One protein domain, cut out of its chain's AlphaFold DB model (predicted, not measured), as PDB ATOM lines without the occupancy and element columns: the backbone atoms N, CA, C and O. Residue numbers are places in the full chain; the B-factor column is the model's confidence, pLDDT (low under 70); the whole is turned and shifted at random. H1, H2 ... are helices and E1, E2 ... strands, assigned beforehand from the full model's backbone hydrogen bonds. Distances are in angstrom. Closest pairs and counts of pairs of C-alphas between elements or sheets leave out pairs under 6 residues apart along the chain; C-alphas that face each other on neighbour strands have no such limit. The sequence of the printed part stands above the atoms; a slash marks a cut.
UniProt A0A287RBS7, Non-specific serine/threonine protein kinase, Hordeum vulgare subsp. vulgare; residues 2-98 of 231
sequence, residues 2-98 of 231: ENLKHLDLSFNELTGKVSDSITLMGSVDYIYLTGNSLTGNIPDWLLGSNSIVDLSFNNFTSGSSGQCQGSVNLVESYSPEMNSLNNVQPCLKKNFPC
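AT A GLANCE: This is residues 2 to 98 of the 231 residues of the protein "Non-specific serine/threonine protein kinase" of Hordeum vulgare subsp. vulgare (UniProt A0A287RBS7). Little of the printed part is regular; it winds in stacked turns, a short solenoid with E1, E2 and E4 along one wall, E3 and E5 along another, and H3 at one end. Its 97 residues include three named helices and five strands, E1 H1 E2 E3 H2 E4 E5 H3, under half in named elements; class mixed, sheets E1 E2 E4 and E3 E5 parallel. It is compact, radius of gyration of the C-alphas 12.8 A, spanning 41 by 25 by 18 A.

HOW THE PARTS SIT: Inner strand E2, residues 30 to 32, neighbours E1, residues 6 to 8, with N 7 and O 30 2.9 A apart, and E4, residues 52 to 54, with N 31 and O 52 2.9 A apart. H1, residues 20 to 25, joins E1 and E2 in a right-handed strand-helix-strand unit, two parallel neighbours with a helix between. H2, residues 44 to 47, only grazes this sheet. E3, residues 37 to 41, and E5, residues 59 to 62, pair with N 59 and O 38 2.8 A apart. The closest C-alphas of E5 and H3, residues 80 to 84, are Thr 61 and Met 82, 6.5 A. Of the O i to N i+4 pairs, 0 of 2 in H1 and 0 of 1 in H3 are within hydrogen-bond range, and H2 is too short for any such pair; of the O i to N i+3 pairs, 3 of 3 in H1, 1 of 1 in H2 and 1 of 2 in H3 are within range.

IN THESE COORDINATES: E1 begins at C-alpha 6 (55.602, -0.948, -40.471); H3 ends at C-alpha 84 (28.754, -16.619, -56.069). E3 is 12.7 A long, H1 10.0 A.

THE WHOLE: The farthest C-alphas, Glu 2 and Cys 98, are 42.8 A apart. The printed part has no cut; links E1 to H1 and E5 to H3 are long. Residues 2 and 64 to 66 have pLDDT under 70.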
ATOM      1  N   GLU A   2      57.016  -3.214 -28.916       63.12
ATOM      2  CA  GLU A   2      56.139  -2.075 -28.552       63.12
ATOM      3  C   GLU A   2      56.298  -0.846 -29.471       63.12
ATOM      4  O   GLU A   2      55.655   0.170 -29.253       63.12
ATOM      5  N   ASN A   3      57.139  -0.931 -30.510       77.12
ATOM      6  CA  ASN A   3      57.473   0.195 -31.395       77.12
ATOM      7  C   ASN A   3      57.417  -0.172 -32.890       77.12
ATOM      8  O   ASN A   3      58.111   0.440 -33.704       77.12
ATOM      9  N   LEU A   4      56.664  -1.212 -33.267       85.19
ATOM     10  CA  LEU A   4      56.571  -1.595 -34.674       85.19
ATOM     11  C   LEU A   4      55.717  -0.571 -35.426       85.19
ATOM     12  O   LEU A   4      54.558  -0.355 -35.092       85.19
ATOM     13  N   LYS A   5      56.307   0.057 -36.442       85.94
ATOM     14  CA  LYS A   5      55.654   1.095 -37.251       85.94
ATOM     15  C   LYS A   5      55.152   0.583 -38.594       85.94
ATOM     16  O   LYS A   5      54.091   0.996 -39.051       85.94
ATOM     17  N   HIS A   6      55.893  -0.351 -39.178       88.31
ATOM     18  CA  HIS A   6      55.602  -0.948 -40.471       88.31
ATOM     19  C   HIS A   6      55.674  -2.464 -40.320       88.31
ATOM     20  O   HIS A   6      56.696  -2.996 -39.884       88.31
ATOM     21  N   LEU A   7      54.590  -3.146 -40.668       91.06
ATOM     22  CA  LEU A   7      54.546  -4.592 -40.813       91.06
ATOM     23  C   LEU A   7      54.286  -4.903 -42.281       91.06
ATOM     24  O   LEU A   7      53.167  -4.735 -42.755       91.06
ATOM     25  N   ASP A   8      55.313  -5.363 -42.987       93.69
ATOM     26  CA  ASP A   8      55.187  -5.808 -44.371       93.69
ATOM     27  C   ASP A   8      55.512  -7.300 -44.469       93.69
ATOM     28  O   ASP A   8      56.643  -7.723 -44.234       93.69
ATOM     29  N   LEU A   9      54.483  -8.092 -44.765       95.81
ATOM     30  CA  LEU A   9      54.550  -9.530 -45.027       95.81
ATOM     31  C   LEU A   9      53.959  -9.857 -46.407       95.81
ATOM     32  O   LEU A   9      53.480 -10.968 -46.646       95.81
ATOM     33  N   SER A  10      53.935  -8.873 -47.303       97.00
ATOM     34  CA  SER A  10      53.371  -8.997 -48.641       97.00
ATOM     35  C   SER A  10      54.070 -10.059 -49.495       97.00
ATOM     36  O   SER A  10      55.240 -10.370 -49.284       97.00
ATOM     37  N   PHE A  11      53.348 -10.616 -50.471       96.19
ATOM     38  CA  PHE A  11      53.876 -11.537 -51.488       96.19
ATOM     39  C   PHE A  11      54.618 -12.753 -50.908       96.19
ATOM     40  O   PHE A  11      55.680 -13.146 -51.393       96.19
ATOM     41  N   ASN A  12      54.041 -13.349 -49.864       97.75
ATOM     42  CA  ASN A  12      54.488 -14.604 -49.266       97.75
ATOM     43  C   ASN A  12      53.419 -15.697 -49.462       97.75
ATOM     44  O   ASN A  12      52.375 -15.497 -50.079       97.75
ATOM     45  N   GLU A  13      53.668 -16.880 -48.908       97.62
ATOM     46  CA  GLU A  13      52.724 -18.003 -48.911       97.62
ATOM     47  C   GLU A  13      52.012 -18.150 -47.554       97.62
ATOM     48  O   GLU A  13      51.692 -19.257 -47.121       97.62
ATOM     49  N   LEU A  14      51.794 -17.045 -46.824       98.00
ATOM     50  CA  LEU A  14      51.162 -17.113 -45.506       98.00
ATOM     51  C   LEU A  14      49.723 -17.615 -45.629       98.00
ATOM     52  O   LEU A  14      48.976 -17.200 -46.514       98.00
ATOM     53  N   THR A  15      49.329 -18.492 -44.710       97.62
ATOM     54  CA  THR A  15      48.003 -19.119 -44.668       97.62
ATOM     55  C   THR A  15      47.354 -18.932 -43.301       97.62
ATOM     56  O   THR A  15      47.984 -18.486 -42.341       97.62
ATOM     57  N   GLY A  16      46.077 -19.304 -43.199       96.06
ATOM     58  CA  GLY A  16      45.321 -19.210 -41.957       96.06
ATOM     59  C   GLY A  16      44.760 -17.811 -41.718       96.06
ATOM     60  O   GLY A  16      44.738 -16.966 -42.610       96.06
ATOM     61  N   LYS A  17      44.244 -17.589 -40.509       95.81
ATOM     62  CA  LYS A  17      43.562 -16.342 -40.149       95.81
ATOM     63  C   LYS A  17      44.552 -15.268 -39.729       95.81
ATOM     64  O   LYS A  17      45.558 -15.564 -39.086       95.81
ATOM     65  N   VAL A  18      44.205 -14.011 -39.991       93.56
ATOM     66  CA  VAL A  18      44.896 -12.877 -39.374       93.56
ATOM     67  C   VAL A  18      44.619 -12.906 -37.869       93.56
ATOM     68  O   VAL A  18      43.468 -12.895 -37.442       93.56
ATOM     69  N   SER A  19      45.680 -13.007 -37.070       89.94
ATOM     70  CA  SER A  19      45.581 -13.116 -35.613       89.94
ATOM     71  C   SER A  19      45.361 -11.751 -34.962       89.94
ATOM     72  O   SER A  19      46.078 -10.796 -35.263       89.94
ATOM     73  N   ASP A  20      44.469 -11.688 -33.970       87.00
ATOM     74  CA  ASP A  20      44.267 -10.492 -33.139       87.00
ATOM     75  C   ASP A  20      45.499 -10.131 -32.301       87.00
ATOM     76  O   ASP A  20      45.605  -9.012 -31.809       87.00
ATOM     77  N   SER A  21      46.480 -11.031 -32.178       84.62
ATOM     78  CA  SER A  21      47.750 -10.739 -31.502       84.62
ATOM     79  C   SER A  21      48.530  -9.580 -32.135       84.62
ATOM     80  O   SER A  21      49.328  -8.954 -31.440       84.62
ATOM     81  N   ILE A  22      48.271  -9.232 -33.403       82.88
ATOM     82  CA  ILE A  22      48.864  -8.048 -34.051       82.88
ATOM     83  C   ILE A  22      48.457  -6.761 -33.315       82.88
ATOM     84  O   ILE A  22      49.262  -5.839 -33.211       82.88
ATOM     85  N   THR A  23      47.268  -6.721 -32.703       79.94
ATOM     86  CA  THR A  23      46.816  -5.574 -31.891       79.94
ATOM     87  C   THR A  23      47.687  -5.334 -30.652       79.94
ATOM     88  O   THR A  23      47.765  -4.212 -30.155       79.94
ATOM     89  N   LEU A  24      48.404  -6.360 -30.175       79.88
ATOM     90  CA  LEU A  24      49.309  -6.265 -29.027       79.88
ATOM     91  C   LEU A  24      50.647  -5.592 -29.380       79.88
ATOM     92  O   LEU A  24      51.452  -5.335 -28.488       79.88
ATOM     93  N   MET A  25      50.911  -5.320 -30.663       75.06
ATOM     94  CA  MET A  25      52.157  -4.691 -31.126       75.06
ATOM     95  C   MET A  25      52.157  -3.156 -31.001       75.06
ATOM     96  O   MET A  25      53.150  -2.516 -31.346       75.06
ATOM     97  N   GLY A  26      51.077  -2.563 -30.479       72.69
ATOM     98  CA  GLY A  26      50.917  -1.113 -30.355       72.69
ATOM     99  C   GLY A  26      50.395  -0.459 -31.639       72.69
ATOM    100  O   GLY A  26      49.806  -1.117 -32.495       72.69
ATOM    101  N   SER A  27      50.578   0.859 -31.769       78.94
ATOM    102  CA  SER A  27      50.108   1.628 -32.935       78.94
ATOM    103  C   SER A  27      51.026   1.416 -34.142       78.94
ATOM    104  O   SER A  27      51.997   2.156 -34.323       78.94
ATOM    105  N   VAL A  28      50.701   0.412 -34.958       86.69
ATOM    106  CA  VAL A  28      51.317   0.187 -36.272       86.69
ATOM    107  C   VAL A  28      50.710   1.160 -37.281       86.69
ATOM    108  O   VAL A  28      49.490   1.279 -37.366       86.69
ATOM    109  N   ASP A  29      51.540   1.846 -38.060       87.56
ATOM    110  CA  ASP A  29      51.077   2.845 -39.027       87.56
ATOM    111  C   ASP A  29      50.744   2.183 -40.378       87.56
ATOM    112  O   ASP A  29      49.767   2.561 -41.020       87.56
ATOM    113  N   TYR A  30      51.496   1.144 -40.769       89.50
ATOM    114  CA  TYR A  30      51.322   0.421 -42.035       89.50
ATOM    115  C   TYR A  30      51.291  -1.095 -41.839       89.50
ATOM    116  O   TYR A  30      52.190  -1.663 -41.216       89.50
ATOM    117  N   ILE A  31      50.285  -1.754 -42.415       92.31
ATOM    118  CA  ILE A  31      50.127  -3.212 -42.402       92.31
ATOM    119  C   ILE A  31      49.905  -3.702 -43.834       92.31
ATOM    120  O   ILE A  31      48.823  -3.546 -44.400       92.31
ATOM    121  N   TYR A  32      50.917  -4.341 -44.408       94.81
ATOM    122  CA  TYR A  32      50.871  -4.922 -45.745       94.81
ATOM    123  C   TYR A  32      50.862  -6.445 -45.654       94.81
ATOM    124  O   TYR A  32      51.871  -7.070 -45.341       94.81
ATOM    125  N   LEU A  33      49.707  -7.049 -45.941       96.31
ATOM    126  CA  LEU A  33      49.526  -8.504 -46.034       96.31
ATOM    127  C   LEU A  33      49.113  -8.932 -47.453       96.31
ATOM    128  O   LEU A  33      48.632 -10.050 -47.649       96.31
ATOM    129  N   THR A  34      49.272  -8.040 -48.436       96.69
ATOM    130  CA  THR A  34      48.856  -8.274 -49.824       96.69
ATOM    131  C   THR A  34      49.514  -9.519 -50.422       96.69
ATOM    132  O   THR A  34      50.648  -9.846 -50.076       96.69
ATOM    133  N   GLY A  35      48.830 -10.215 -51.328       97.06
ATOM    134  CA  GLY A  35      49.434 -11.301 -52.103       97.06
ATOM    135  C   GLY A  35      49.856 -12.496 -51.250       97.06
ATOM    136  O   GLY A  35      50.967 -12.987 -51.402       97.06
ATOM    137  N   ASN A  36      48.987 -12.937 -50.344       98.25
ATOM    138  CA  ASN A  36      49.174 -14.136 -49.528       98.25
ATOM    139  C   ASN A  36      48.006 -15.118 -49.747       98.25
ATOM    140  O   ASN A  36      47.156 -14.943 -50.618       98.25
ATOM    141  N   SER A  37      47.956 -16.184 -48.951       97.56
ATOM    142  CA  SER A  37      46.867 -17.166 -48.928       97.56
ATOM    143  C   SER A  37      46.090 -17.127 -47.605       97.56
ATOM    144  O   SER A  37      45.622 -18.164 -47.125       97.56
ATOM    145  N   LEU A  38      45.955 -15.943 -46.994       97.50
ATOM    146  CA  LEU A  38      45.237 -15.771 -45.728       97.50
ATOM    147  C   LEU A  38      43.742 -16.055 -45.910       97.50
ATOM    148  O   LEU A  38      43.158 -15.719 -46.939       97.50
ATOM    149  N   THR A  39      43.124 -16.677 -44.908       96.62
ATOM    150  CA  THR A  39      41.739 -17.165 -44.938       96.62
ATOM    151  C   THR A  39      40.935 -16.719 -43.717       96.62
ATOM    152  O   THR A  39      41.438 -16.069 -42.802       96.62
ATOM    153  N   GLY A  40      39.650 -17.084 -43.682       94.06
ATOM    154  CA  GLY A  40      38.743 -16.757 -42.583       94.06
ATOM    155  C   GLY A  40      38.157 -15.354 -42.703       94.06
ATOM    156  O   GLY A  40      37.967 -14.847 -43.805       94.06
ATOM    157  N   ASN A  41      37.817 -14.747 -41.568       92.56
ATOM    158  CA  ASN A  41      37.246 -13.405 -41.539       92.56
ATOM    159  C   ASN A  41      38.344 -12.337 -41.586       92.56
ATOM    160  O   ASN A  41      39.368 -12.482 -40.921       92.56
ATOM    161  N   ILE A  42      38.094 -11.244 -42.306       91.69
ATOM    162  CA  ILE A  42      38.833  -9.992 -42.132       91.69
ATOM    163  C   ILE A  42      38.498  -9.463 -40.730       91.69
ATOM    164  O   ILE A  42      37.315  -9.277 -40.436       91.69
ATOM    165  N   PRO A  43      39.488  -9.258 -39.846       90.00
ATOM    166  CA  PRO A  43      39.229  -8.722 -38.516       90.00
ATOM    167  C   PRO A  43      38.725  -7.272 -38.539       90.00
ATOM    168  O   PRO A  43      39.307  -6.418 -39.212       90.00
ATOM    169  N   ASP A  44      37.699  -6.969 -37.738       87.50
ATOM    170  CA  ASP A  44      37.083  -5.631 -37.668       87.50
ATOM    171  C   ASP A  44      38.073  -4.540 -37.242       87.50
ATOM    172  O   ASP A  44      37.983  -3.397 -37.690       87.50
ATOM    173  N   TRP A  45      39.057  -4.890 -36.407       86.62
ATOM    174  CA  TRP A  45      40.069  -3.942 -35.947       86.62
ATOM    175  C   TRP A  45      40.936  -3.407 -37.092       86.62
ATOM    176  O   TRP A  45      41.381  -2.270 -37.003       86.62
ATOM    177  N   LEU A  46      41.134  -4.162 -38.183       87.81
ATOM    178  CA  LEU A  46      41.837  -3.651 -39.365       87.81
ATOM    179  C   LEU A  46      40.994  -2.618 -40.108       87.81
ATOM    180  O   LEU A  46      41.518  -1.594 -40.540       87.81
ATOM    181  N   LEU A  47      39.687  -2.866 -40.211       84.62
ATOM    182  CA  LEU A  47      38.745  -1.989 -40.905       84.62
ATOM    183  C   LEU A  47      38.501  -0.675 -40.153       84.62
ATOM    184  O   LEU A  47      38.260   0.352 -40.782       84.62
ATOM    185  N   GLY A  48      38.565  -0.711 -38.818       80.62
ATOM    186  CA  GLY A  48      38.409   0.455 -37.945       80.62
ATOM    187  C   GLY A  48      39.718   1.114 -37.500       80.62
ATOM    188  O   GLY A  48      39.667   2.067 -36.724       80.62
ATOM    189  N   SER A  49      40.880   0.611 -37.929       81.25
ATOM    190  CA  SER A  49      42.173   1.187 -37.540       81.25
ATOM    191  C   SER A  49      42.458   2.508 -38.261       81.25
ATOM    192  O   SER A  49      41.983   2.752 -39.368       81.25
ATOM    193  N   ASN A  50      43.299   3.345 -37.646       83.75
ATOM    194  CA  ASN A  50      43.902   4.508 -38.311       83.75
ATOM    195  C   ASN A  50      45.126   4.127 -39.164       83.75
ATOM    196  O   ASN A  50      45.808   5.007 -39.686       83.75
ATOM    197  N   SER A  51      45.430   2.833 -39.264       86.88
ATOM    198  CA  SER A  51      46.562   2.311 -40.016       86.88
ATOM    199  C   SER A  51      46.241   2.265 -41.507       86.88
ATOM    200  O   SER A  51      45.095   2.081 -41.923       86.88
ATOM    201  N   ILE A  52      47.276   2.371 -42.331       89.56
ATOM    202  CA  ILE A  52      47.198   2.075 -43.757       89.56
ATOM    203  C   ILE A  52      47.331   0.563 -43.911       89.56
ATOM    204  O   ILE A  52      48.382  -0.009 -43.628       89.56
ATOM    205  N   VAL A  53      46.254  -0.090 -44.341       91.25
ATOM    206  CA  VAL A  53      46.181  -1.553 -44.405       91.25
ATOM    207  C   VAL A  53      45.961  -2.010 -45.840       91.25
ATOM    208  O   VAL A  53      45.065  -1.506 -46.516       91.25
ATOM    209  N   ASP A  54      46.729  -2.993 -46.300       94.38
ATOM    210  CA  ASP A  54      46.485  -3.694 -47.562       94.38
ATOM    211  C   ASP A  54      46.322  -5.201 -47.323       94.38
ATOM    212  O   ASP A  54      47.247  -5.874 -46.861       94.38
ATOM    213  N   LEU A  55      45.139  -5.725 -47.650       95.00
ATOM    214  CA  LEU A  55      44.797  -7.149 -47.586       95.00
ATOM    215  C   LEU A  55      44.474  -7.728 -48.967       95.00
ATOM    216  O   LEU A  55      43.923  -8.828 -49.062       95.00
ATOM    217  N   SER A  56      44.760  -6.986 -50.037       95.12
ATOM    218  CA  SER A  56      44.444  -7.402 -51.399       95.12
ATOM    219  C   SER A  56      45.078  -8.744 -51.762       95.12
ATOM    220  O   SER A  56      46.065  -9.168 -51.165       95.12
ATOM    221  N   PHE A  57      44.487  -9.442 -52.732       95.69
ATOM    222  CA  PHE A  57      45.002 -10.721 -53.231       95.69
ATOM    223  C   PHE A  57      45.218 -11.775 -52.120       95.69
ATOM    224  O   PHE A  57      46.298 -12.338 -51.979       95.69
ATOM    225  N   ASN A  58      44.169 -12.045 -51.339       96.94
ATOM    226  CA  ASN A  58      44.097 -13.081 -50.292       96.94
ATOM    227  C   ASN A  58      42.847 -13.961 -50.486       96.94
ATOM    228  O   ASN A  58      42.200 -13.867 -51.524       96.94
ATOM    229  N   ASN A  59      42.500 -14.833 -49.537       96.94
ATOM    230  CA  ASN A  59      41.401 -15.801 -49.655       96.94
ATOM    231  C   ASN A  59      40.416 -15.724 -48.468       96.94
ATOM    232  O   ASN A  59      40.026 -16.745 -47.895       96.94
ATOM    233  N   PHE A  60      40.007 -14.516 -48.075       94.81
ATOM    234  CA  PHE A  60      39.051 -14.315 -46.984       94.81
ATOM    235  C   PHE A  60      37.632 -14.765 -47.360       94.81
ATOM    236  O   PHE A  60      37.201 -14.670 -48.508       94.81
ATOM    237  N   THR A  61      36.874 -15.226 -46.370       91.75
ATOM    238  CA  THR A  61      35.516 -15.768 -46.537       91.75
ATOM    239  C   THR A  61      34.436 -14.885 -45.908       91.75
ATOM    240  O   THR A  61      33.251 -15.171 -46.038       91.75
ATOM    241  N   SER A  62      34.808 -13.834 -45.171       84.44
ATOM    242  CA  SER A  62      33.883 -12.875 -44.546       84.44
ATOM    243  C   SER A  62      34.639 -11.649 -44.010       84.44
ATOM    244  O   SER A  62      35.866 -11.648 -43.991       84.44
ATOM    245  N   GLY A  63      33.934 -10.605 -43.556       70.69
ATOM    246  CA  GLY A  63      34.514  -9.565 -42.688       70.69
ATOM    247  C   GLY A  63      34.423  -8.115 -43.173       70.69
ATOM    248  O   GLY A  63      34.404  -7.235 -42.332       70.69
ATOM    249  N   SER A  64      34.283  -7.814 -44.473       66.56
ATOM    250  CA  SER A  64      34.060  -6.420 -44.921       66.56
ATOM    251  C   SER A  64      32.587  -6.115 -45.221       66.56
ATOM    252  O   SER A  64      31.897  -6.910 -45.865       66.56
ATOM    253  N   SER A  65      32.114  -4.938 -44.794       54.81
ATOM    254  CA  SER A  65      30.765  -4.401 -45.055       54.81
ATOM    255  C   SER A  65      30.610  -3.721 -46.429       54.81
ATOM    256  O   SER A  65      29.613  -3.047 -46.679       54.81
ATOM    257  N   GLY A  66      31.534  -3.966 -47.368       61.03
ATOM    258  CA  GLY A  66      31.222  -3.855 -48.795       61.03
ATOM    259  C   GLY A  66      31.429  -2.490 -49.450       61.03
ATOM    260  O   GLY A  66      30.540  -2.023 -50.159       61.03
ATOM    261  N   GLN A  67      32.618  -1.895 -49.330       71.69
ATOM    262  CA  GLN A  67      33.021  -0.798 -50.218       71.69
ATOM    263  C   GLN A  67      34.373  -1.082 -50.876       71.69
ATOM    264  O   GLN A  67      35.318  -1.514 -50.228       71.69
ATOM    265  N   CYS A  68      34.446  -0.847 -52.188       78.44
ATOM    266  CA  CYS A  68      35.673  -1.007 -52.975       78.44
ATOM    267  C   CYS A  68      36.710   0.076 -52.690       78.44
ATOM    268  O   CYS A  68      37.894  -0.112 -52.938       78.44
ATOM    269  N   GLN A  69      36.261   1.231 -52.212       76.50
ATOM    270  CA  GLN A  69      37.126   2.348 -51.880       76.50
ATOM    271  C   GLN A  69      37.003   2.617 -50.388       76.50
ATOM    272  O   GLN A  69      35.896   2.679 -49.860       76.50
ATOM    273  N   GLY A  70      38.139   2.769 -49.718       75.56
ATOM    274  CA  GLY A  70      38.190   2.962 -48.276       75.56
ATOM    275  C   GLY A  70      39.612   3.195 -47.782       75.56
ATOM    276  O   GLY A  70      40.521   3.452 -48.572       75.56
ATOM    277  N   SER A  71      39.781   3.120 -46.464       74.88
ATOM    278  CA  SER A  71      41.082   3.162 -45.780       74.88
ATOM    279  C   SER A  71      41.898   1.879 -45.963       74.88
ATOM    280  O   SER A  71      43.112   1.902 -45.782       74.88
ATOM    281  N   VAL A  72      41.238   0.779 -46.339       88.56
ATOM    282  CA  VAL A  72      41.848  -0.539 -46.523       88.56
ATOM    283  C   VAL A  72      41.709  -0.974 -47.974       88.56
ATOM    284  O   VAL A  72      40.611  -0.955 -48.534       88.56
ATOM    285  N   ASN A  73      42.811  -1.408 -48.582       92.81
ATOM    286  CA  ASN A  73      42.770  -2.038 -49.893       92.81
ATOM    287  C   ASN A  73      42.381  -3.514 -49.753       92.81
ATOM    288  O   ASN A  73      43.076  -4.302 -49.113       92.81
ATOM    289  N   LEU A  74      41.245  -3.869 -50.350       93.50
ATOM    290  CA  LEU A  74      40.641  -5.199 -50.279       93.50
ATOM    291  C   LEU A  74      40.446  -5.823 -51.668       93.50
ATOM    292  O   LEU A  74      39.670  -6.774 -51.802       93.50
ATOM    293  N   VAL A  75      41.098  -5.291 -52.708       93.56
ATOM    294  CA  VAL A  75      40.908  -5.803 -54.071       93.56
ATOM    295  C   VAL A  75      41.262  -7.291 -54.140       93.56
ATOM    296  O   VAL A  75      42.293  -7.715 -53.622       93.56
ATOM    297  N   GLU A  76      40.380  -8.104 -54.717       94.06
ATOM    298  CA  GLU A  76      40.555  -9.559 -54.851       94.06
ATOM    299  C   GLU A  76      40.954 -10.284 -53.550       94.06
ATOM    300  O   GLU A  76      41.675 -11.289 -53.561       94.06
ATOM    301  N   SER A  77      40.522  -9.753 -52.407       94.56
ATOM    302  CA  SER A  77      40.847 -10.298 -51.088       94.56
ATOM    303  C   SER A  77      39.969 -11.489 -50.705       94.56
ATOM    304  O   SER A  77      40.333 -12.241 -49.802       94.56
ATOM    305  N   TYR A  78      38.818 -11.673 -51.362       94.44
ATOM    306  CA  TYR A  78      37.894 -12.754 -51.037       94.44
ATOM    307  C   TYR A  78      38.232 -14.018 -51.818       94.44
ATOM    308  O   TYR A  78      38.721 -13.974 -52.948       94.44
ATOM    309  N   SER A  79      37.936 -15.161 -51.210       94.38
ATOM    310  CA  SER A  79      38.133 -16.467 -51.819       94.38
ATOM    311  C   SER A  79      37.176 -16.702 -53.004       94.38
ATOM    312  O   SER A  79      36.111 -16.075 -53.081       94.38
ATOM    313  N   PRO A  80      37.509 -17.614 -53.939       92.88
ATOM    314  CA  PRO A  80      36.654 -17.921 -55.089       92.88
ATOM    315  C   PRO A  80      35.222 -18.335 -54.723       92.88
ATOM    316  O   PRO A  80      34.291 -18.036 -55.472       92.88
ATOM    317  N   GLU A  81      35.013 -18.978 -53.572       91.56
ATOM    318  CA  GLU A  81      33.690 -19.414 -53.101       91.56
ATOM    319  C   GLU A  81      32.735 -18.223 -52.914       91.56
ATOM    320  O   GLU A  81      31.533 -18.318 -53.188       91.56
ATOM    321  N   MET A  82      33.283 -17.068 -52.531       90.38
ATOM    322  CA  MET A  82      32.529 -15.835 -52.312       90.38
ATOM    323  C   MET A  82      32.095 -15.146 -53.612       90.38
ATOM    324  O   MET A  82      31.248 -14.249 -53.577       90.38
ATOM    325  N   ASN A  83      32.615 -15.559 -54.774       88.50
ATOM    326  CA  ASN A  83      32.239 -14.966 -56.060       88.50
ATOM    327  C   ASN A  83      30.750 -15.161 -56.382       88.50
ATOM    328  O   ASN A  83      30.145 -14.305 -57.035       88.50
ATOM    329  N   SER A  84      30.164 -16.255 -55.888       86.06
ATOM    330  CA  SER A  84      28.754 -16.619 -56.069       86.06
ATOM    331  C   SER A  84      27.775 -15.730 -55.292       86.06
ATOM    332  O   SER A  84      26.582 -15.718 -55.586       86.06
ATOM    333  N   LEU A  85      28.261 -14.965 -54.310       86.12
ATOM    334  CA  LEU A  85      27.411 -14.189 -53.417       86.12
ATOM    335  C   LEU A  85      27.138 -12.789 -53.979       86.12
ATOM    336  O   LEU A  85      28.053 -12.022 -54.289       86.12
ATOM    337  N   ASN A  86      25.856 -12.435 -54.095       81.88
ATOM    338  CA  ASN A  86      25.413 -11.160 -54.675       81.88
ATOM    339  C   ASN A  86      25.653  -9.949 -53.761       81.88
ATOM    340  O   ASN A  86      25.721  -8.823 -54.240       81.88
ATOM    341  N   ASN A  87      25.790 -10.168 -52.452       84.56
ATOM    342  CA  ASN A  87      26.078  -9.112 -51.476       84.56
ATOM    343  C   ASN A  87      27.572  -8.748 -51.396       84.56
ATOM    344  O   ASN A  87      27.927  -7.783 -50.722       84.56
ATOM    345  N   VAL A  88      28.447  -9.499 -52.072       87.00
ATOM    346  CA  VAL A  88      29.880  -9.203 -52.151       87.00
ATOM    347  C   VAL A  88      30.132  -8.272 -53.333       87.00
ATOM    348  O   VAL A  88      29.774  -8.582 -54.471       87.00
ATOM    349  N   GLN A  89      30.777  -7.136 -53.070       88.56
ATOM    350  CA  GLN A  89      31.114  -6.165 -54.109       88.56
ATOM    351  C   GLN A  89      32.089  -6.759 -55.145       88.56
ATOM    352  O   GLN A  89      33.003  -7.495 -54.762       88.56
ATOM    353  N   PRO A  90      31.968  -6.415 -56.443       89.50
ATOM    354  CA  PRO A  90      32.784  -7.027 -57.492       89.50
ATOM    355  C   PRO A  90      34.300  -6.858 -57.325       89.50
ATOM    356  O   PRO A  90      35.050  -7.742 -57.704       89.50
ATOM    357  N   CYS A  91      34.766  -5.764 -56.723       90.44
ATOM    358  CA  CYS A  91      36.192  -5.546 -56.451       90.44
ATOM    359  C   CYS A  91      36.802  -6.509 -55.430       90.44
ATOM    360  O   CYS A  91      38.007  -6.721 -55.452       90.44
ATOM    361  N   LEU A  92      35.997  -7.059 -54.518       92.00
ATOM    362  CA  LEU A  92      36.476  -7.971 -53.478       92.00
ATOM    363  C   LEU A  92      36.648  -9.389 -54.031       92.00
ATOM    364  O   LEU A  92      37.470 -10.157 -53.537       92.00
ATOM    365  N   LYS A  93      35.862  -9.718 -55.061       91.81
ATOM    366  CA  LYS A  93      35.831 -11.009 -55.748       91.81
ATOM    367  C   LYS A  93      37.097 -11.228 -56.570       91.81
ATOM    368  O   LYS A  93      37.641 -10.282 -57.134       91.81
ATOM    369  N   LYS A  94      37.516 -12.490 -56.702       90.56
ATOM    370  CA  LYS A  94      38.637 -12.870 -57.576       90.56
ATOM    371  C   LYS A  94      38.366 -12.504 -59.031       90.56
ATOM    372  O   LYS A  94      37.234 -12.645 -59.497       90.56
ATOM    373  N   ASN A  95      39.420 -12.109 -59.740       86.38
ATOM    374  CA  ASN A  95      39.421 -11.623 -61.122       86.38
ATOM    375  C   ASN A  95      38.637 -10.320 -61.337       86.38
ATOM    376  O   ASN A  95      38.296  -9.999 -62.473       86.38
ATOM    377  N   PHE A  96      38.312  -9.603 -60.253       87.00
ATOM    378  CA  PHE A  96      37.646  -8.300 -60.266       87.00
ATOM    379  C   PHE A  96      36.509  -8.208 -61.310       87.00
ATOM    380  O   PHE A  96      36.572  -7.394 -62.243       87.00
ATOM    381  N   PRO A  97      35.451  -9.030 -61.171       85.81
ATOM    382  CA  PRO A  97      34.361  -9.094 -62.129       85.81
ATOM    383  C   PRO A  97      33.748  -7.722 -62.407       85.81
ATOM    384  O   PRO A  97      33.693  -6.813 -61.570       85.81
ATOM    385  N   CYS A  98      33.265  -7.574 -63.629       80.38
ATOM    386  CA  CYS A  98      32.623  -6.359 -64.082       80.38
ATOM    387  C   CYS A  98      31.097  -6.548 -64.085       80.38
ATOM    388  O   CYS A  98      30.610  -7.650 -64.320       80.38
TER     389      CYS A  98